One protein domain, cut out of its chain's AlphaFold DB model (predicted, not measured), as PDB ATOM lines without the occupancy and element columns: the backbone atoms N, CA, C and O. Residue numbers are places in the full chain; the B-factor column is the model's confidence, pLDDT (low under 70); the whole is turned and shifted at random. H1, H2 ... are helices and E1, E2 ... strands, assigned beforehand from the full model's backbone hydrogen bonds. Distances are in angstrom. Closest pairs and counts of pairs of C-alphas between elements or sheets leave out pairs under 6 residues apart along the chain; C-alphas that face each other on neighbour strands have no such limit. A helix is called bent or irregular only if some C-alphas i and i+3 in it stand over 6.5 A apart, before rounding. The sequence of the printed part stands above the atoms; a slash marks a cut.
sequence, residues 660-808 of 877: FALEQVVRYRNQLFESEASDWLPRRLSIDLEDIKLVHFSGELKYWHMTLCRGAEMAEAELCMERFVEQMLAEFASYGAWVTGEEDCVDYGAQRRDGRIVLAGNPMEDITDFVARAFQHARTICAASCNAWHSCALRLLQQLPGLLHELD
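What this domain is: This is residues 660 to 808 of the 877 residues of the protein "Hypothetical protein" of Symbiodinium pilosum (UniProt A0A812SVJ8). A long helix, H6, runs most of the length of a loose, elongated body, with the shorter helices H5, H4 and H3 following one another along one side of it. The small hairpin E2 and E3 and the helix H1 lie by the beginning of H6, the short pieces H2 and E1 lie along another side, and H7 turns off beyond its far end. The 149 printed residues hold seven named helices and three named strands, in the order H1 H2 E1 H3 H4 H5 E2 E3 H6 H7, and the class is mostly helix. The one sheet, E2 - E3, is antiparallel. The whole is loose, with a radius of gyration of the C-alphas of 19.2 A and spans of 63 by 31 by 22 A.

Where its parts are: E2 is residues 750 to 753, 9.8 A long, and E3 is residues 756 to 759, 10.0 A. H6, residues 768 to 799, runs 46.5 A from C-alpha 768 at (-22.446, -1.142, 64.169) to C-alpha 799 at (-5.972, -24.093, 27.290). H1, residues 660 to 670, begins at C-alpha (-31.813, -5.931, 51.396) and measures 15.3 A. H2 is residues 683 to 686, E1 694 to 696, H3 703 to 708 and H5 735 to 740. H4, residues 714 to 730, measures 23.2 A; it is irregular, with C-alphas 715 and 718 8.9 A apart, and has a kink of 41 degrees near residue 721. H7 is residues 803 to 808.

How they stand to each other: In the hairpin E2 and E3, N 751 and O 758 are 2.8 A apart and N 758 and O 751 2.9 A, within hydrogen-bond range. The closest C-alphas of E3 and H6, Ile 757 and Thr 768, are 4.7 A apart; those of E3 and H1, Asn 670 and Leu 759, 6.7 A. H6 is the hub. With residues 778 to 786 alone it touches H4, at a steep tilt of 46 degrees, opposite ways; the closest C-alphas, Val 725 and Ala 783, are 6.1 A apart. It only just touches H5, about perpendicular at 89 degrees, with residues 771 to 775 alone and 3 pairs of C-alphas within 8 A, the closest Trp 738 and Val 771 at 7.0 A. It only just touches H3 with residues 786 to 790 alone, also with 3 pairs, the closest Tyr 703 and Cys 786 at 6.8 A. H1 is close to H6 but not clearly touching, at a shallow tilt of 11 degrees, opposite ways; their closest C-alphas, Leu 662 and Ala 774, are 7.4 A apart. H1 only just touches H2, with 3 pairs of C-alphas within 8 A, the closest Ala 661 and Arg 684 at 7.0 A. E1 pairs with no named strand; its closest C-alpha to H6 is Val 695, 7.2 A from that of Ser 785. H7 touches no helix. Every O i to N i+4 pair is within hydrogen-bond range in H1, H5, H6 and H7, but 1 of 2 in H3 and 11 of 13 in H4; H2 is too short for such a pair.

The domain as a whole: The C-alphas of Glu 674 and Gly 802, 63.3 A apart, are the two farthest apart. The printed part has no cut, and the link from H1 to H2, 12 residues, is long. Residues 709 to 717, of which 714 to 717 belong to H4, and residues 795 to 803, of which 795 to 799 belong to H6, stand free. The mean pLDDT of the printed part is 81.9; residues 672 to 679 and 709 to 719 are under 70.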
ATOM      1  N   PHE A 660     -30.368  -5.705  51.250       86.00
ATOM      2  CA  PHE A 660     -31.813  -5.931  51.396       86.00
ATOM      3  C   PHE A 660     -32.149  -6.846  52.584       86.00
ATOM      4  O   PHE A 660     -33.105  -6.588  53.309       86.00
ATOM      5  N   ALA A 661     -31.371  -7.908  52.821       87.56
ATOM      6  CA  ALA A 661     -31.564  -8.773  53.984       87.56
ATOM      7  C   ALA A 661     -31.256  -8.038  55.301       87.56
ATOM      8  O   ALA A 661     -31.992  -8.200  56.274       87.56
ATOM      9  N   LEU A 662     -30.209  -7.207  55.321       88.31
ATOM     10  CA  LEU A 662     -29.847  -6.364  56.462       88.31
ATOM     11  C   LEU A 662     -30.973  -5.379  56.804       88.31
ATOM     12  O   LEU A 662     -31.393  -5.299  57.954       88.31
ATOM     13  N   GLU A 663     -31.510  -4.693  55.799       87.62
ATOM     14  CA  GLU A 663     -32.621  -3.748  55.940       87.62
ATOM     15  C   GLU A 663     -33.872  -4.415  56.526       87.62
ATOM     16  O   GLU A 663     -34.556  -3.828  57.363       87.62
ATOM     17  N   GLN A 664     -34.164  -5.663  56.145       85.00
ATOM     18  CA  GLN A 664     -35.279  -6.422  56.720       85.00
ATOM     19  C   GLN A 664     -35.057  -6.748  58.201       85.00
ATOM     20  O   GLN A 664     -35.995  -6.630  58.984       85.00
ATOM     21  N   VAL A 665     -33.832  -7.100  58.607       86.00
ATOM     22  CA  VAL A 665     -33.506  -7.329  60.027       86.00
ATOM     23  C   VAL A 665     -33.628  -6.038  60.828       86.00
ATOM     24  O   VAL A 665     -34.218  -6.043  61.902       86.00
ATOM     25  N   VAL A 666     -33.124  -4.922  60.299       86.44
ATOM     26  CA  VAL A 666     -33.234  -3.607  60.949       86.44
ATOM     27  C   VAL A 666     -34.703  -3.212  61.118       86.44
ATOM     28  O   VAL A 666     -35.115  -2.805  62.202       86.44
ATOM     29  N   ARG A 667     -35.531  -3.402  60.085       83.12
ATOM     30  CA  ARG A 667     -36.983  -3.165  60.161       83.12
ATOM     31  C   ARG A 667     -37.679  -4.090  61.154       83.12
ATOM     32  O   ARG A 667     -38.528  -3.618  61.901       83.12
ATOM     33  N   TYR A 668     -37.318  -5.371  61.176       81.75
ATOM     34  CA  TYR A 668     -37.861  -6.347  62.118       81.75
ATOM     35  C   TYR A 668     -37.534  -5.966  63.567       81.75
ATOM     36  O   TYR A 668     -38.429  -5.903  64.403       81.75
ATOM     37  N   ARG A 669     -36.274  -5.612  63.846       82.00
ATOM     38  CA  ARG A 669     -35.829  -5.177  65.178       82.00
ATOM     39  C   ARG A 669     -36.478  -3.867  65.620       82.00
ATOM     40  O   ARG A 669     -36.892  -3.764  66.764       82.00
ATOM     41  N   ASN A 670     -36.668  -2.909  64.710       77.44
ATOM     42  CA  ASN A 670     -37.403  -1.675  65.013       77.44
ATOM     43  C   ASN A 670     -38.881  -1.905  65.390       77.44
ATOM     44  O   ASN A 670     -39.484  -1.024  65.992       77.44
ATOM     45  N   GLN A 671     -39.488  -3.040  65.023       73.38
ATOM     46  CA  GLN A 671     -40.896  -3.340  65.329       73.38
ATOM     47  C   GLN A 671     -41.091  -4.051  66.677       73.38
ATOM     48  O   GLN A 671     -42.227  -4.184  67.133       73.38
ATOM     49  N   LEU A 672     -40.016  -4.532  67.304       64.94
ATOM     50  CA  LEU A 672     -40.071  -5.368  68.499       64.94
ATOM     51  C   LEU A 672     -39.483  -4.609  69.690       64.94
ATOM     52  O   LEU A 672     -38.274  -4.515  69.856       64.94
ATOM     53  N   PHE A 673     -40.364  -4.083  70.539       53.91
ATOM     54  CA  PHE A 673     -40.003  -3.328  71.746       53.91
ATOM     55  C   PHE A 673     -39.638  -4.214  72.958       53.91
ATOM     56  O   PHE A 673     -39.342  -3.690  74.031       53.91
ATOM     57  N   GLU A 674     -39.649  -5.548  72.829       48.97
ATOM     58  CA  GLU A 674     -39.452  -6.484  73.948       48.97
ATOM     59  C   GLU A 674     -38.205  -7.370  73.787       48.97
ATOM     60  O   GLU A 674     -37.940  -7.939  72.729       48.97
ATOM     61  N   SER A 675     -37.464  -7.538  74.889       47.72
ATOM     62  CA  SER A 675     -36.160  -8.217  74.983       47.72
ATOM     63  C   SER A 675     -36.176  -9.742  74.790       47.72
ATOM     64  O   SER A 675     -35.160 -10.387  75.035       47.72
ATOM     65  N   GLU A 676     -37.312 -10.335  74.419       44.97
ATOM     66  CA  GLU A 676     -37.477 -11.791  74.265       44.97
ATOM     67  C   GLU A 676     -37.847 -12.231  72.837       44.97
ATOM     68  O   GLU A 676     -38.139 -13.406  72.604       44.97
ATOM     69  N   ALA A 677     -37.811 -11.329  71.852       48.69
ATOM     70  CA  ALA A 677     -38.017 -11.719  70.463       48.69
ATOM     71  C   ALA A 677     -36.832 -12.552  69.943       48.69
ATOM     72  O   ALA A 677     -35.672 -12.191  70.130       48.69
ATOM     73  N   SER A 678     -37.118 -13.681  69.284       52.47
ATOM     74  CA  SER A 678     -36.087 -14.501  68.645       52.47
ATOM     75  C   SER A 678     -35.252 -13.651  67.686       52.47
ATOM     76  O   SER A 678     -35.833 -12.919  66.883       52.47
ATOM     77  N   ASP A 679     -33.924 -13.798  67.720       65.38
ATOM     78  CA  ASP A 679     -32.992 -13.236  66.734       65.38
ATOM     79  C   ASP A 679     -33.258 -13.847  65.345       65.38
ATOM     80  O   ASP A 679     -32.533 -14.723  64.868       65.38
ATOM     81  N   TRP A 680     -34.341 -13.427  64.695       78.19
ATOM     82  CA  TRP A 680     -34.622 -13.804  63.322       78.19
ATOM     83  C   TRP A 680     -33.545 -13.190  62.432       78.19
ATOM     84  O   TRP A 680     -33.388 -11.969  62.355       78.19
ATOM     85  N   LEU A 681     -32.776 -14.058  61.781       82.12
ATOM     86  CA  LEU A 681     -31.680 -13.680  60.907       82.12
ATOM     87  C   LEU A 681     -31.843 -14.428  59.581       82.12
ATOM     88  O   LEU A 681     -31.717 -15.655  59.567       82.12
ATOM     89  N   PRO A 682     -32.085 -13.719  58.464       87.12
ATOM     90  CA  PRO A 682     -32.181 -14.334  57.152       87.12
ATOM     91  C   PRO A 682     -30.965 -15.206  56.861       87.12
ATOM     92  O   PRO A 682     -29.826 -14.764  57.036       87.12
ATOM     93  N   ARG A 683     -31.198 -16.402  56.308       87.25
ATOM     94  CA  ARG A 683     -30.136 -17.355  55.945       87.25
ATOM     95  C   ARG A 683     -29.005 -16.728  55.121       87.25
ATOM     96  O   ARG A 683     -27.851 -17.104  55.265       87.25
ATOM     97  N   ARG A 684     -29.312 -15.732  54.282       90.19
ATOM     98  CA  ARG A 684     -28.327 -14.996  53.468       90.19
ATOM     99  C   ARG A 684     -27.244 -14.285  54.295       90.19
ATOM    100  O   ARG A 684     -26.149 -14.092  53.782       90.19
ATOM    101  N   LEU A 685     -27.557 -13.868  55.522       89.25
ATOM    102  CA  LEU A 685     -26.626 -13.179  56.422       89.25
ATOM    103  C   LEU A 685     -25.856 -14.138  57.340       89.25
ATOM    104  O   LEU A 685     -24.885 -13.716  57.961       89.25
ATOM    105  N   SER A 686     -26.304 -15.391  57.459       87.38
ATOM    106  CA  SER A 686     -25.751 -16.386  58.384       87.38
ATOM    107  C   SER A 686     -25.086 -17.584  57.709       87.38
ATOM    108  O   SER A 686     -24.401 -18.342  58.386       87.38
ATOM    109  N   ILE A 687     -25.292 -17.783  56.405       90.38
ATOM    110  CA  ILE A 687     -24.704 -18.898  55.662       90.38
ATOM    111  C   ILE A 687     -23.194 -18.728  55.517       90.38
ATOM    112  O   ILE A 687     -22.727 -17.707  55.033       90.38
ATOM    113  N   ASP A 688     -22.422 -19.750  55.865       90.81
ATOM    114  CA  ASP A 688     -20.974 -19.711  55.688       90.81
ATOM    115  C   ASP A 688     -20.571 -19.844  54.213       90.81
ATOM    116  O   ASP A 688     -21.234 -20.512  53.415       90.81
ATOM    117  N   LEU A 689     -19.427 -19.252  53.842       90.19
ATOM    118  CA  LEU A 689     -18.869 -19.337  52.483       90.19
ATOM    119  C   LEU A 689     -18.736 -20.793  52.007       90.19
ATOM    120  O   LEU A 689     -18.937 -21.088  50.830       90.19
ATOM    121  N   GLU A 690     -18.405 -21.703  52.920       92.56
ATOM    122  CA  GLU A 690     -18.265 -23.124  52.621       92.56
ATOM    123  C   GLU A 690     -19.598 -23.764  52.217       92.56
ATOM    124  O   GLU A 690     -19.610 -24.726  51.453       92.56
ATOM    125  N   ASP A 691     -20.736 -23.245  52.655       93.94
ATOM    126  CA  ASP A 691     -22.033 -23.825  52.319       93.94
ATOM    127  C   ASP A 691     -22.615 -23.287  51.016       93.94
ATOM    128  O   ASP A 691     -23.452 -23.956  50.401       93.94
ATOM    129  N   ILE A 692     -22.108 -22.154  50.529       95.62
ATOM    130  CA  ILE A 692     -22.518 -21.562  49.258       95.62
ATOM    131  C   ILE A 692     -22.061 -22.448  48.090       95.62
ATOM    132  O   ILE A 692     -20.878 -22.750  47.915       95.62
ATOM    133  N   LYS A 693     -23.022 -22.878  47.268       95.75
ATOM    134  CA  LYS A 693     -22.805 -23.739  46.097       95.75
ATOM    135  C   LYS A 693     -22.612 -22.934  44.823       95.75
ATOM    136  O   LYS A 693     -21.780 -23.310  44.000       95.75
ATOM    137  N   LEU A 694     -23.351 -21.839  44.665       96.12
ATOM    138  CA  LEU A 694     -23.303 -20.976  43.489       96.12
ATOM    139  C   LEU A 694     -23.519 -19.521  43.890       96.12
ATOM    140  O   LEU A 694     -24.456 -19.196  44.620       96.12
ATOM    141  N   VAL A 695     -22.666 -18.647  43.362       95.19
ATOM    142  CA  VAL A 695     -22.776 -17.195  43.539       95.19
ATOM    143  C   VAL A 695     -23.276 -16.571  42.238       95.19
ATOM    144  O   VAL A 695     -22.798 -16.924  41.163       95.19
ATOM    145  N   HIS A 696     -24.240 -15.658  42.329       92.81
ATOM    146  CA  HIS A 696     -24.909 -15.036  41.185       92.81
ATOM    147  C   HIS A 696     -24.716 -13.511  41.199       92.81
ATOM    148  O   HIS A 696     -25.038 -12.835  42.181       92.81
ATOM    149  N   PHE A 697     -24.208 -12.963  40.092       86.94
ATOM    150  CA  PHE A 697     -23.829 -11.558  39.940       86.94
ATOM    151  C   PHE A 697     -24.752 -10.798  38.998       86.94
ATOM    152  O   PHE A 697     -24.362 -10.420  37.900       86.94
ATOM    153  N   SER A 698     -25.962 -10.486  39.452       80.88
ATOM    154  CA  SER A 698     -26.945  -9.748  38.643       80.88
ATOM    155  C   SER A 698     -26.755  -8.216  38.621       80.88
ATOM    156  O   SER A 698     -27.639  -7.505  38.130       80.88
ATOM    157  N   GLY A 699     -25.627  -7.704  39.139       79.06
ATOM    158  CA  GLY A 699     -25.206  -6.292  39.039       79.06
ATOM    159  C   GLY A 699     -24.772  -5.890  37.622       79.06
ATOM    160  O   GLY A 699     -24.823  -6.721  36.711       79.06
ATOM    161  N   GLU A 700     -24.382  -4.629  37.425       80.19
ATOM    162  CA  GLU A 700     -23.896  -4.119  36.129       80.19
ATOM    163  C   GLU A 700     -22.424  -4.494  35.913       80.19
ATOM    164  O   GLU A 700     -22.039  -4.948  34.832       80.19
ATOM    165  N   LEU A 701     -21.597  -4.397  36.958       84.88
ATOM    166  CA  LEU A 701     -20.228  -4.893  36.948       84.88
ATOM    167  C   LEU A 701     -20.227  -6.426  37.023       84.88
ATOM    168  O   LEU A 701     -20.746  -7.045  37.952       84.88
ATOM    169  N   LYS A 702     -19.614  -7.056  36.020       87.75
ATOM    170  CA  LYS A 702     -19.532  -8.508  35.854       87.75
ATOM    171  C   LYS A 702     -18.088  -8.972  35.934       87.75
ATOM    172  O   LYS A 702     -17.171  -8.243  35.565       87.75
ATOM    173  N   TYR A 703     -17.880 -10.225  36.324       88.00
ATOM    174  CA  TYR A 703     -16.540 -10.790  36.477       88.00
ATOM    175  C   TYR A 703     -15.657 -10.720  35.239       88.00
ATOM    176  O   TYR A 703     -14.453 -10.488  35.347       88.00
ATOM    177  N   TRP A 704     -16.241 -10.900  34.056       89.00
ATOM    178  CA  TRP A 704     -15.487 -10.831  32.812       89.00
ATOM    179  C   TRP A 704     -14.876  -9.446  32.570       89.00
ATOM    180  O   TRP A 704     -13.831  -9.372  31.928       89.00
ATOM    181  N   HIS A 705     -15.428  -8.366  33.140       86.62
ATOM    182  CA  HIS A 705     -14.837  -7.026  33.031       86.62
ATOM    183  C   HIS A 705     -13.429  -6.963  33.637       86.62
ATOM    184  O   HIS A 705     -12.570  -6.281  33.093       86.62
ATOM    185  N   MET A 706     -13.137  -7.749  34.679       80.00
ATOM    186  CA  MET A 706     -11.782  -7.848  35.237       80.00
ATOM    187  C   MET A 706     -10.760  -8.377  34.216       80.00
ATOM    188  O   MET A 706      -9.593  -8.012  34.265       80.00
ATOM    189  N   THR A 707     -11.188  -9.241  33.290       79.69
ATOM    190  CA  THR A 707     -10.306  -9.810  32.252       79.69
ATOM    191  C   THR A 707     -10.311  -8.988  30.965       79.69
ATOM    192  O   THR A 707      -9.314  -8.975  30.248       79.69
ATOM    193  N   LEU A 708     -11.414  -8.294  30.670       76.38
ATOM    194  CA  LEU A 708     -11.581  -7.501  29.450       76.38
ATOM    195  C   LEU A 708     -11.066  -6.054  29.575       76.38
ATOM    196  O   LEU A 708     -10.772  -5.438  28.553       76.38
ATOM    197  N   CYS A 709     -10.909  -5.501  30.784       61.28
ATOM    198  CA  CYS A 709     -10.338  -4.165  30.994       61.28
ATOM    199  C   CYS A 709      -8.873  -4.092  30.516       61.28
ATOM    200  O   CYS A 709      -7.961  -4.628  31.144       61.28
ATOM    201  N   ARG A 710      -8.637  -3.393  29.396       54.81
ATOM    202  CA  ARG A 710      -7.314  -3.195  28.779       54.81
ATOM    203  C   ARG A 710      -6.705  -1.851  29.176       54.81
ATOM    204  O   ARG A 710      -7.193  -0.805  28.764       54.81
ATOM    205  N   GLY A 711      -5.601  -1.884  29.920       40.59
ATOM    206  CA  GLY A 711      -4.794  -0.720  30.303       40.59
ATOM    207  C   GLY A 711      -3.673  -1.118  31.267       40.59
ATOM    208  O   GLY A 711      -3.836  -2.055  32.038       40.59
ATOM    209  N   ALA A 712      -2.511  -0.473  31.162       36.84
ATOM    210  CA  ALA A 712      -1.239  -0.900  31.747       36.84
ATOM    211  C   ALA A 712      -1.233  -1.001  33.286       36.84
ATOM    212  O   ALA A 712      -1.352   0.009  33.965       36.84
ATOM    213  N   GLU A 713      -1.058  -2.226  33.790       40.34
ATOM    214  CA  GLU A 713      -0.059  -2.681  34.780       40.34
ATOM    215  C   GLU A 713      -0.575  -3.962  35.459       40.34
ATOM    216  O   GLU A 713      -1.123  -3.954  36.554       40.34
ATOM    217  N   MET A 714      -0.323  -5.121  34.835       42.69
ATOM    218  CA  MET A 714      -0.446  -6.436  35.495       42.69
ATOM    219  C   MET A 714       0.561  -6.635  36.653       42.69
ATOM    220  O   MET A 714       0.682  -7.733  37.190       42.69
ATOM    221  N   ALA A 715       1.302  -5.588  37.034       42.25
ATOM    222  CA  ALA A 715       2.284  -5.618  38.109       42.25
ATOM    223  C   ALA A 715       1.644  -5.592  39.512       42.25
ATOM    224  O   ALA A 715       2.304  -5.987  40.468       42.25
ATOM    225  N   GLU A 716       0.362  -5.221  39.635       52.88
ATOM    226  CA  GLU A 716      -0.367  -5.161  40.914       52.88
ATOM    227  C   GLU A 716      -1.714  -5.913  40.855       52.88
ATOM    228  O   GLU A 716      -2.773  -5.379  41.180       52.88
ATOM    229  N   ALA A 717      -1.698  -7.178  40.417       55.97
ATOM    230  CA  ALA A 717      -2.912  -7.994  40.261       55.97
ATOM    231  C   ALA A 717      -3.753  -8.116  41.553       55.97
ATOM    232  O   ALA A 717      -4.981  -8.146  41.489       55.97
ATOM    233  N   GLU A 718      -3.107  -8.144  42.721       55.91
ATOM    234  CA  GLU A 718      -3.776  -8.247  44.026       55.91
ATOM    235  C   GLU A 718      -4.473  -6.932  44.422       55.91
ATOM    236  O   GLU A 718      -5.646  -6.946  44.791       55.91
ATOM    237  N   LEU A 719      -3.815  -5.782  44.214       57.47
ATOM    238  CA  LEU A 719      -4.409  -4.454  44.432       57.47
ATOM    239  C   LEU A 719      -5.574  -4.191  43.458       57.47
ATOM    240  O   LEU A 719      -6.577  -3.570  43.814       57.47
ATOM    241  N   CYS A 720      -5.469  -4.702  42.227       70.50
ATOM    242  CA  CYS A 720      -6.535  -4.640  41.231       70.50
ATOM    243  C   CYS A 720      -7.761  -5.474  41.641       70.50
ATOM    244  O   CYS A 720      -8.890  -5.023  41.453       70.50
ATOM    245  N   MET A 721      -7.550  -6.663  42.216       77.88
ATOM    246  CA  MET A 721      -8.625  -7.535  42.699       77.88
ATOM    247  C   MET A 721      -9.376  -6.902  43.870       77.88
ATOM    248  O   MET A 721     -10.604  -6.850  43.852       77.88
ATOM    249  N   GLU A 722      -8.658  -6.376  44.866       80.88
ATOM    250  CA  GLU A 722      -9.289  -5.692  45.999       80.88
ATOM    251  C   GLU A 722     -10.123  -4.496  45.537       80.88
ATOM    252  O   GLU A 722     -11.276  -4.350  45.940       80.88
ATOM    253  N   ARG A 723      -9.580  -3.678  44.629       81.56
ATOM    254  CA  ARG A 723     -10.308  -2.545  44.057       81.56
ATOM    255  C   ARG A 723     -11.552  -2.986  43.286       81.56
ATOM    256  O   ARG A 723     -12.580  -2.322  43.379       81.56
ATOM    257  N   PHE A 724     -11.468  -4.082  42.536       83.50
ATOM    258  CA  PHE A 724     -12.603  -4.630  41.796       83.50
ATOM    259  C   PHE A 724     -13.702  -5.131  42.741       83.50
ATOM    260  O   PHE A 724     -14.872  -4.823  42.534       83.50
ATOM    261  N   VAL A 725     -13.333  -5.829  43.820       86.81
ATOM    262  CA  VAL A 725     -14.275  -6.270  44.862       86.81
ATOM    263  C   VAL A 725     -14.985  -5.074  45.496       86.81
ATOM    264  O   VAL A 725     -16.208  -5.091  45.607       86.81
ATOM    265  N   GLU A 726     -14.247  -4.025  45.866       86.12
ATOM    266  CA  GLU A 726     -14.837  -2.797  46.417       86.12
ATOM    267  C   GLU A 726     -15.792  -2.126  45.419       86.12
ATOM    268  O   GLU A 726     -16.890  -1.726  45.795       86.12
ATOM    269  N   GLN A 727     -15.430  -2.070  44.132       85.19
ATOM    270  CA  GLN A 727     -16.313  -1.549  43.085       85.19
ATOM    271  C   GLN A 727     -17.596  -2.375  42.937       85.19
ATOM    272  O   GLN A 727     -18.667  -1.792  42.807       85.19
ATOM    273  N   MET A 728     -17.515  -3.710  43.000       85.56
ATOM    274  CA  MET A 728     -18.701  -4.572  42.934       85.56
ATOM    275  C   MET A 728     -19.639  -4.361  44.123       85.56
ATOM    276  O   MET A 728     -20.854  -4.373  43.950       85.56
ATOM    277  N   LEU A 729     -19.093  -4.192  45.331       86.25
ATOM    278  CA  LEU A 729     -19.903  -3.949  46.528       86.25
ATOM    279  C   LEU A 729     -20.524  -2.547  46.516       86.25
ATOM    280  O   LEU A 729     -21.662  -2.385  46.956       86.25
ATOM    281  N   ALA A 730     -19.809  -1.560  45.972       85.19
ATOM    282  CA  ALA A 730     -20.282  -0.186  45.845       85.19
ATOM    283  C   ALA A 730     -21.471  -0.022  44.880       85.19
ATOM    284  O   ALA A 730     -22.178   0.976  44.974       85.19
ATOM    285  N   GLU A 731     -21.745  -0.991  43.995       82.44
ATOM    286  CA  GLU A 731     -22.963  -0.978  43.164       82.44
ATOM    287  C   GLU A 731     -24.251  -1.211  43.970       82.44
ATOM    288  O   GLU A 731     -25.353  -1.044  43.443       82.44
ATOM    289  N   PHE A 732     -24.159  -1.644  45.231       84.69
ATOM    290  CA  PHE A 732     -25.354  -1.940  46.012       84.69
ATOM    291  C   PHE A 732     -25.988  -0.641  46.508       84.69
ATOM    292  O   PHE A 732     -25.323   0.175  47.137       84.69
ATOM    293  N   ALA A 733     -27.293  -0.484  46.275       71.12
ATOM    294  CA  ALA A 733     -28.010   0.777  46.478       71.12
ATOM    295  C   ALA A 733     -27.846   1.404  47.876       71.12
ATOM    296  O   ALA A 733     -27.872   2.618  47.981       71.12
ATOM    297  N   SER A 734     -27.662   0.603  48.932       81.56
ATOM    298  CA  SER A 734     -27.474   1.086  50.309       81.56
ATOM    299  C   SER A 734     -26.031   0.968  50.823       81.56
ATOM    300  O   SER A 734     -25.766   1.193  52.004       81.56
ATOM    301  N   TYR A 735     -25.060   0.642  49.957       83.50
ATOM    302  CA  TYR A 735     -23.637   0.593  50.321       83.50
ATOM    303  C   TYR A 735     -23.143   1.947  50.843       83.50
ATOM    304  O   TYR A 735     -22.443   2.005  51.859       83.50
ATOM    305  N   GLY A 736     -23.561   3.035  50.184       81.50
ATOM    306  CA  GLY A 736     -23.279   4.411  50.586       81.50
ATOM    307  C   GLY A 736     -23.704   4.666  52.032       81.50
ATOM    308  O   GLY A 736     -22.875   5.026  52.873       81.50
ATOM    309  N   ALA A 737     -24.965   4.355  52.337       83.38
ATOM    310  CA  ALA A 737     -25.561   4.533  53.656       83.38
ATOM    311  C   ALA A 737     -24.914   3.672  54.751       83.38
ATOM    312  O   ALA A 737     -24.607   4.170  55.839       83.38
ATOM    313  N   TRP A 738     -24.671   2.385  54.487       85.44
ATOM    314  CA  TRP A 738     -24.186   1.447  55.504       85.44
ATOM    315  C   TRP A 738     -22.672   1.497  55.724       85.44
ATOM    316  O   TRP A 738     -22.220   1.434  56.871       85.44
ATOM    317  N   VAL A 739     -21.881   1.648  54.660       83.56
ATOM    318  CA  VAL A 739     -20.417   1.506  54.716       83.56
ATOM    319  C   VAL A 739     -19.717   2.861  54.705       83.56
ATOM    320  O   VAL A 739     -18.980   3.168  55.639       83.56
ATOM    321  N   THR A 740     -19.956   3.683  53.681       79.38
ATOM    322  CA  THR A 740     -19.200   4.939  53.483       79.38
ATOM    323  C   THR A 740     -19.694   6.091  54.360       79.38
ATOM    324  O   THR A 740     -18.911   6.958  54.739       79.38
ATOM    325  N   GLY A 741     -20.983   6.089  54.716       75.38
ATOM    326  CA  GLY A 741     -21.635   7.193  55.419       75.38
ATOM    327  C   GLY A 741     -21.873   8.434  54.552       75.38
ATOM    328  O   GLY A 741     -22.159   9.491  55.107       75.38
ATOM    329  N   GLU A 742     -21.736   8.324  53.226       73.56
ATOM    330  CA  GLU A 742     -22.065   9.398  52.275       73.56
ATOM    331  C   GLU A 742     -23.578   9.660  52.196       73.56
ATOM    332  O   GLU A 742     -24.000  10.790  51.951       73.56
ATOM    333  N   GLU A 743     -24.386   8.632  52.461       75.81
ATOM    334  CA  GLU A 743     -25.847   8.695  52.519       75.81
ATOM    335  C   GLU A 743     -26.341   8.445  53.950       75.81
ATOM    336  O   GLU A 743     -25.678   7.778  54.753       75.81
ATOM    337  N   ASP A 744     -27.513   8.983  54.284       76.00
ATOM    338  CA  ASP A 744     -28.109   8.782  55.603       76.00
ATOM    339  C   ASP A 744     -28.742   7.384  55.703       76.00
ATOM    340  O   ASP A 744     -29.397   6.914  54.773       76.00
ATOM    341  N   CYS A 745     -28.566   6.704  56.839       81.25
ATOM    342  CA  CYS A 745     -29.172   5.392  57.071       81.25
ATOM    343  C   CYS A 745     -30.593   5.465  57.662       81.25
ATOM    344  O   CYS A 745     -31.216   4.421  57.883       81.25
ATOM    345  N   VAL A 746     -31.124   6.682  57.857       81.62
ATOM    346  CA  VAL A 746     -32.486   6.949  58.361       81.62
ATOM    347  C   VAL A 746     -33.555   6.257  57.523       81.62
ATOM    348  O   VAL A 746     -34.426   5.594  58.088       81.62
ATOM    349  N   ASP A 747     -33.446   6.306  56.192       78.12
ATOM    350  CA  ASP A 747     -34.412   5.679  55.274       78.12
ATOM    351  C   ASP A 747     -34.457   4.141  55.404       78.12
ATOM    352  O   ASP A 747     -35.414   3.484  54.978       78.12
ATOM    353  N   TYR A 748     -33.449   3.554  56.053       81.75
ATOM    354  CA  TYR A 748     -33.344   2.123  56.321       81.75
ATOM    355  C   TYR A 748     -33.657   1.747  57.776       81.75
ATOM    356  O   TYR A 748     -33.515   0.584  58.150       81.75
ATOM    357  N   GLY A 749     -34.119   2.699  58.595       83.69
ATOM    358  CA  GLY A 749     -34.480   2.472  59.998       83.69
ATOM    359  C   GLY A 749     -33.290   2.471  60.962       83.69
ATOM    360  O   GLY A 749     -33.387   1.908  62.054       83.69
ATOM    361  N   ALA A 750     -32.165   3.083  60.593       86.62
ATOM    362  CA  ALA A 750     -31.000   3.250  61.460       86.62
ATOM    363  C   ALA A 750     -30.555   4.720  61.513       86.62
ATOM    364  O   ALA A 750     -30.985   5.536  60.712       86.62
ATOM    365  N   GLN A 751     -29.707   5.088  62.472       89.00
ATOM    366  CA  GLN A 751     -29.132   6.432  62.585       89.00
ATOM    367  C   GLN A 751     -27.651   6.344  62.942       89.00
ATOM    368  O   GLN A 751     -27.242   5.484  63.723       89.00
ATOM    369  N   ARG A 752     -26.838   7.269  62.422       87.88
ATOM    370  CA  ARG A 752     -25.442   7.423  62.854       87.88
ATOM    371  C   ARG A 752     -25.358   8.378  64.050       87.88
ATOM    372  O   ARG A 752     -25.737   9.539  63.937       87.88
ATOM    373  N   ARG A 753     -24.830   7.915  65.188       84.31
ATOM    374  CA  ARG A 753     -24.585   8.723  66.400       84.31
ATOM    375  C   ARG A 753     -23.187   8.455  66.939       84.31
ATOM    376  O   ARG A 753     -22.842   7.309  67.199       84.31
ATOM    377  N   ASP A 754     -22.373   9.501  67.080       83.00
ATOM    378  CA  ASP A 754     -21.004   9.419  67.618       83.00
ATOM    379  C   ASP A 754     -20.128   8.325  66.963       83.00
ATOM    380  O   ASP A 754     -19.339   7.649  67.622       83.00
ATOM    381  N   GLY A 755     -20.285   8.124  65.649       81.25
ATOM    382  CA  GLY A 755     -19.560   7.099  64.885       81.25
ATOM    383  C   GLY A 755     -20.123   5.675  64.994       81.25
ATOM    384  O   GLY A 755     -19.565   4.768  64.384       81.25
ATOM    385  N   ARG A 756     -21.229   5.477  65.721       86.62
ATOM    386  CA  ARG A 756     -21.975   4.214  65.820       86.62
ATOM    387  C   ARG A 756     -23.227   4.252  64.955       86.62
ATOM    388  O   ARG A 756     -23.792   5.319  64.729       86.62
ATOM    389  N   ILE A 757     -23.668   3.089  64.498       88.44
ATOM    390  CA  ILE A 757     -24.944   2.878  63.822       88.44
ATOM    391  C   ILE A 757     -25.905   2.290  64.853       88.44
ATOM    392  O   ILE A 757     -25.693   1.179  65.331       88.44
ATOM    393  N   VAL A 758     -26.947   3.038  65.201       88.38
ATOM    394  CA  VAL A 758     -27.980   2.625  66.162       88.38
ATOM    395  C   VAL A 758     -29.326   2.463  65.465       88.38
ATOM    396  O   VAL A 758     -29.557   3.072  64.419       88.38
ATOM    397  N   LEU A 759     -30.223   1.653  66.023       86.94
ATOM    398  CA  LEU A 759     -31.592   1.546  65.510       86.94
ATOM    399  C   LEU A 759     -32.353   2.866  65.685       86.94
ATOM    400  O   LEU A 759     -32.229   3.533  66.713       86.94
ATOM    401  N   ALA A 760     -33.165   3.237  64.692       84.38
ATOM    402  CA  ALA A 760     -33.968   4.457  64.756       84.38
ATOM    403  C   ALA A 760     -35.045   4.376  65.852       84.38
ATOM    404  O   ALA A 760     -35.225   5.345  66.586       84.38
ATOM    405  N   GLY A 761     -35.705   3.219  65.999       77.06
ATOM    406  CA  GLY A 761     -36.727   2.978  67.026       77.06
ATOM    407  C   GLY A 761     -36.164   2.627  68.408       77.06
ATOM    408  O   GLY A 761     -36.878   2.709  69.401       77.06
ATOM    409  N   ASN A 762     -34.879   2.268  68.500       79.12
ATOM    410  CA  ASN A 762     -34.196   2.003  69.768       79.12
ATOM    411  C   ASN A 762     -32.750   2.533  69.733       79.12
ATOM    412  O   ASN A 762     -31.813   1.769  69.484       79.12
ATOM    413  N   PRO A 763     -32.529   3.827  70.032       75.62
ATOM    414  CA  PRO A 763     -31.203   4.442  69.948       75.62
ATOM    415  C   PRO A 763     -30.155   3.890  70.932       75.62
ATOM    416  O   PRO A 763     -28.999   4.308  70.871       75.62
ATOM    417  N   MET A 764     -30.545   3.000  71.854       77.69
ATOM    418  CA  MET A 764     -29.631   2.293  72.760       77.69
ATOM    419  C   MET A 764     -29.070   1.005  72.143       77.69
ATOM    420  O   MET A 764     -28.050   0.501  72.617       77.69
ATOM    421  N   GLU A 765     -29.713   0.464  71.105       84.19
ATOM    422  CA  GLU A 765     -29.241  -0.728  70.408       84.19
ATOM    423  C   GLU A 765     -28.216  -0.346  69.338       84.19
ATOM    424  O   GLU A 765     -28.548   0.183  68.275       84.19
ATOM    425  N   ASP A 766     -26.947  -0.625  69.639       88.31
ATOM    426  CA  ASP A 766     -25.827  -0.466  68.716       88.31
ATOM    427  C   ASP A 766     -25.743  -1.670  67.767       88.31
ATOM    428  O   ASP A 766     -25.469  -2.799  68.182       88.31
ATOM    429  N   ILE A 767     -25.965  -1.418  66.477       90.00
ATOM    430  CA  ILE A 767     -25.894  -2.414  65.404       90.00
ATOM    431  C   ILE A 767     -24.635  -2.259  64.544       90.00
ATOM    432  O   ILE A 767     -24.511  -2.939  63.525       90.00
ATOM    433  N   THR A 768     -23.676  -1.412  64.938       90.19
ATOM    434  CA  THR A 768     -22.446  -1.142  64.169       90.19
ATOM    435  C   THR A 768     -21.711  -2.429  63.816       90.19
ATOM    436  O   THR A 768     -21.418  -2.683  62.649       90.19
ATOM    437  N   ASP A 769     -21.478  -3.290  64.810       89.75
ATOM    438  CA  ASP A 769     -20.768  -4.551  64.600       89.75
ATOM    439  C   ASP A 769     -21.571  -5.528  63.733       89.75
ATOM    440  O   ASP A 769     -20.994  -6.345  63.017       89.75
ATOM    441  N   PHE A 770     -22.903  -5.470  63.784       89.19
ATOM    442  CA  PHE A 770     -23.761  -6.313  62.956       89.19
ATOM    443  C   PHE A 770     -23.691  -5.902  61.482       89.19
ATOM    444  O   PHE A 770     -23.444  -6.755  60.628       89.19
ATOM    445  N   VAL A 771     -23.808  -4.601  61.197       90.44
ATOM    446  CA  VAL A 771     -23.627  -4.040  59.849       90.44
ATOM    447  C   VAL A 771     -22.222  -4.358  59.331       90.44
ATOM    448  O   VAL A 771     -22.074  -4.877  58.224       90.44
ATOM    449  N   ALA A 772     -21.190  -4.133  60.151       90.19
ATOM    450  CA  ALA A 772     -19.806  -4.425  59.790       90.19
ATOM    451  C   ALA A 772     -19.600  -5.912  59.459       90.19
ATOM    452  O   ALA A 772     -18.973  -6.232  58.449       90.19
ATOM    453  N   ARG A 773     -20.173  -6.833  60.249       90.25
ATOM    454  CA  ARG A 773     -20.126  -8.274  59.956       90.25
ATOM    455  C   ARG A 773     -20.836  -8.628  58.651       90.25
ATOM    456  O   ARG A 773     -20.280  -9.404  57.880       90.25
ATOM    457  N   ALA A 774     -22.011  -8.059  58.378       90.25
ATOM    458  CA  ALA A 774     -22.764  -8.338  57.152       90.25
ATOM    459  C   ALA A 774     -21.982  -7.934  55.887       90.25
ATOM    460  O   ALA A 774     -21.873  -8.720  54.943       90.25
ATOM    461  N   PHE A 775     -21.369  -6.747  55.879       89.56
ATOM    462  CA  PHE A 775     -20.555  -6.298  54.743       89.56
ATOM    463  C   PHE A 775     -19.191  -6.986  54.672       89.56
ATOM    464  O   PHE A 775     -18.728  -7.296  53.575       89.56
ATOM    465  N   GLN A 776     -18.573  -7.322  55.809       90.25
ATOM    466  CA  GLN A 776     -17.361  -8.143  55.814       90.25
ATOM    467  C   GLN A 776     -17.630  -9.541  55.242       90.25
ATOM    468  O   GLN A 776     -16.808 -10.090  54.504       90.25
ATOM    469  N   HIS A 777     -18.797 -10.107  55.542       90.12
ATOM    470  CA  HIS A 777     -19.253 -11.368  54.980       90.12
ATOM    471  C   HIS A 777     -19.454 -11.262  53.457       90.12
ATOM    472  O   HIS A 777     -18.875 -12.055  52.710       90.12
ATOM    473  N   ALA A 778     -20.151 -10.219  52.986       90.44
ATOM    474  CA  ALA A 778     -20.304  -9.921  51.558       90.44
ATOM    475  C   ALA A 778     -18.952  -9.802  50.840       90.44
ATOM    476  O   ALA A 778     -18.744 -10.414  49.791       90.44
ATOM    477  N   ARG A 779     -18.011  -9.058  51.432       91.25
ATOM    478  CA  ARG A 779     -16.660  -8.857  50.903       91.25
ATOM    479  C   ARG A 779     -15.874 -10.156  50.823       91.25
ATOM    480  O   ARG A 779     -15.236 -10.413  49.806       91.25
ATOM    481  N   THR A 780     -15.955 -10.991  51.854       92.19
ATOM    482  CA  THR A 780     -15.271 -12.290  51.894       92.19
ATOM    483  C   THR A 780     -15.777 -13.208  50.781       92.19
ATOM    484  O   THR A 780     -14.974 -13.794  50.053       92.19
ATOM    485  N   ILE A 781     -17.098 -13.286  50.588       91.88
ATOM    486  CA  ILE A 781     -17.699 -14.088  49.516       91.88
ATOM    487  C   ILE A 781     -17.340 -13.518  48.143       91.88
ATOM    488  O   ILE A 781     -16.931 -14.272  47.260       91.88
ATOM    489  N   CYS A 782     -17.451 -12.200  47.960       91.56
ATOM    490  CA  CYS A 782     -17.110 -11.525  46.711       91.56
ATOM    491  C   CYS A 782     -15.644 -11.770  46.326       91.56
ATOM    492  O   CYS A 782     -15.370 -12.215  45.216       91.56
ATOM    493  N   ALA A 783     -14.704 -11.601  47.258       90.81
ATOM    494  CA  ALA A 783     -13.285 -11.846  47.009       90.81
ATOM    495  C   ALA A 783     -12.993 -13.318  46.676       90.81
ATOM    496  O   ALA A 783     -12.296 -13.609  45.703       90.81
ATOM    497  N   ALA A 784     -13.556 -14.262  47.438       92.12
ATOM    498  CA  ALA A 784     -13.368 -15.690  47.187       92.12
ATOM    499  C   ALA A 784     -13.897 -16.105  45.807       92.12
ATOM    500  O   ALA A 784     -13.246 -16.858  45.078       92.12
ATOM    501  N   SER A 785     -15.062 -15.583  45.429       92.75
ATOM    502  CA  SER A 785     -15.705 -15.893  44.157       92.75
ATOM    503  C   SER A 785     -15.042 -15.177  42.966       92.75
ATOM    504  O   SER A 785     -14.806 -15.832  41.949       92.75
ATOM    505  N   CYS A 786     -14.571 -13.930  43.116       90.50
ATOM    506  CA  CYS A 786     -13.699 -13.263  42.135       90.50
ATOM    507  C   CYS A 786     -12.409 -14.061  41.890       90.50
ATOM    508  O   CYS A 786     -12.037 -14.311  40.742       90.50
ATOM    509  N   ASN A 787     -11.747 -14.515  42.959       90.12
ATOM    510  CA  ASN A 787     -10.529 -15.323  42.869       90.12
ATOM    511  C   ASN A 787     -10.781 -16.667  42.174       90.12
ATOM    512  O   ASN A 787      -9.983 -17.092  41.331       90.12
ATOM    513  N   ALA A 788     -11.893 -17.332  42.495       92.56
ATOM    514  CA  ALA A 788     -12.293 -18.584  41.858       92.56
ATOM    515  C   ALA A 788     -12.579 -18.391  40.361       92.56
ATOM    516  O   ALA A 788     -12.101 -19.180  39.539       92.56
ATOM    517  N   TRP A 789     -13.296 -17.322  40.005       93.00
ATOM    518  CA  TRP A 789     -13.566 -16.958  38.619       93.00
ATOM    519  C   TRP A 789     -12.261 -16.665  37.869       93.00
ATOM    520  O   TRP A 789     -11.998 -17.277  36.835       93.00
ATOM    521  N   HIS A 790     -11.397 -15.807  38.423       89.50
ATOM    522  CA  HIS A 790     -10.126 -15.406  37.809       89.50
ATOM    523  C   HIS A 790      -9.206 -16.601  37.572       89.50
ATOM    524  O   HIS A 790      -8.659 -16.777  36.487       89.50
ATOM    525  N   SER A 791      -9.085 -17.475  38.572       91.62
ATOM    526  CA  SER A 791      -8.272 -18.687  38.472       91.62
ATOM    527  C   SER A 791      -8.791 -19.634  37.386       91.62
ATOM    528  O   SER A 791      -7.993 -20.229  36.660       91.62
ATOM    529  N   CYS A 792     -10.116 -19.775  37.259       94.44
ATOM    530  CA  CYS A 792     -10.740 -20.560  36.192       94.44
ATOM    531  C   CYS A 792     -10.472 -19.933  34.816       94.44
ATOM    532  O   CYS A 792     -10.023 -20.623  33.901       94.44
ATOM    533  N   ALA A 793     -10.654 -18.616  34.691       92.06
ATOM    534  CA  ALA A 793     -10.389 -17.877  33.464       92.06
ATOM    535  C   ALA A 793      -8.923 -18.007  33.021       92.06
ATOM    536  O   ALA A 793      -8.664 -18.313  31.863       92.06
ATOM    537  N   LEU A 794      -7.951 -17.883  33.931       90.88
ATOM    538  CA  LEU A 794      -6.534 -18.074  33.603       90.88
ATOM    539  C   LEU A 794      -6.237 -19.485  33.080       90.88
ATOM    540  O   LEU A 794      -5.533 -19.631  32.081       90.88
ATOM    541  N   ARG A 795      -6.793 -20.532  33.708       92.88
ATOM    542  CA  ARG A 795      -6.646 -21.914  33.214       92.88
ATOM    543  C   ARG A 795      -7.295 -22.102  31.847       92.88
ATOM    544  O   ARG A 795      -6.724 -22.774  30.988       92.88
ATOM    545  N   LEU A 796      -8.465 -21.507  31.636       94.00
ATOM    546  CA  LEU A 796      -9.152 -21.528  30.350       94.00
ATOM    547  C   LEU A 796      -8.302 -20.860  29.262       94.00
ATOM    548  O   LEU A 796      -8.117 -21.439  28.198       94.00
ATOM    549  N   LEU A 797      -7.727 -19.691  29.544       91.50
ATOM    550  CA  LEU A 797      -6.854 -18.967  28.618       91.50
ATOM    551  C   LEU A 797      -5.546 -19.712  28.335       91.50
ATOM    552  O   LEU A 797      -5.041 -19.653  27.220       91.50
ATOM    553  N   GLN A 798      -5.017 -20.471  29.297       91.38
ATOM    554  CA  GLN A 798      -3.882 -21.369  29.050       91.38
ATOM    555  C   GLN A 798      -4.247 -22.517  28.099       91.38
ATOM    556  O   GLN A 798      -3.420 -22.925  27.286       91.38
ATOM    557  N   GLN A 799      -5.475 -23.038  28.182       93.31
ATOM    558  CA  GLN A 799      -5.972 -24.093  27.290       93.31
ATOM    559  C   GLN A 799      -6.360 -23.551  25.908       93.31
ATOM    560  O   GLN A 799      -6.204 -24.250  24.907       93.31
ATOM    561  N   LEU A 800      -6.834 -22.305  25.849       92.81
ATOM    562  CA  LEU A 800      -7.294 -21.613  24.648       92.81
ATOM    563  C   LEU A 800      -6.569 -20.259  24.500       92.81
ATOM    564  O   LEU A 800      -7.190 -19.209  24.666       92.81
ATOM    565  N   PRO A 801      -5.268 -20.246  24.146       85.81
ATOM    566  CA  PRO A 801      -4.450 -19.025  24.134       85.81
ATOM    567  C   PRO A 801      -4.900 -17.963  23.116       85.81
ATOM    568  O   PRO A 801      -4.512 -16.806  23.231       85.81
ATOM    569  N   GLY A 802      -5.727 -18.337  22.134       88.00
ATOM    570  CA  GLY A 802      -6.329 -17.417  21.163       88.00
ATOM    571  C   GLY A 802      -7.706 -16.873  21.558       88.00
ATOM    572  O   GLY A 802      -8.225 -16.033  20.837       88.00
ATOM    573  N   LEU A 803      -8.301 -17.319  22.675       91.56
ATOM    574  CA  LEU A 803      -9.695 -17.009  23.024       91.56
ATOM    575  C   LEU A 803      -9.974 -15.501  23.025       91.56
ATOM    576  O   LEU A 803     -10.859 -15.056  22.308       91.56
ATOM    577  N   LEU A 804      -9.197 -14.711  23.772       90.88
ATOM    578  CA  LEU A 804      -9.420 -13.260  23.851       90.88
ATOM    579  C   LEU A 804      -9.231 -12.564  22.503       90.88
ATOM    580  O   LEU A 804      -9.951 -11.622  22.206       90.88
ATOM    581  N   HIS A 805      -8.291 -13.039  21.683       91.50
ATOM    582  CA  HIS A 805      -8.082 -12.474  20.355       91.50
ATOM    583  C   HIS A 805      -9.293 -12.706  19.447       91.50
ATOM    584  O   HIS A 805      -9.697 -11.794  18.734       91.50
ATOM    585  N   GLU A 806      -9.895 -13.896  19.499       93.25
ATOM    586  CA  GLU A 806     -11.127 -14.184  18.761       93.25
ATOM    587  C   GLU A 806     -12.296 -13.336  19.274       93.25
ATOM    588  O   GLU A 806     -13.026 -12.751  18.476       93.25
ATOM    589  N   LEU A 807     -12.436 -13.199  20.597       91.94
ATOM    590  CA  LEU A 807     -13.492 -12.378  21.193       91.94
ATOM    591  C   LEU A 807     -13.354 -10.881  20.862       91.94
ATOM    592  O   LEU A 807     -14.359 -10.205  20.698       91.94
ATOM    593  N   ASP A 808     -12.139 -10.358  20.695       90.38
ATOM    594  CA  ASP A 808     -11.941  -8.963  20.267       90.38
ATOM    595  C   ASP A 808     -12.300  -8.706  18.802       90.38
ATOM    596  O   ASP A 808     -12.492  -7.559  18.396       90.38
TER     597      ASP A 808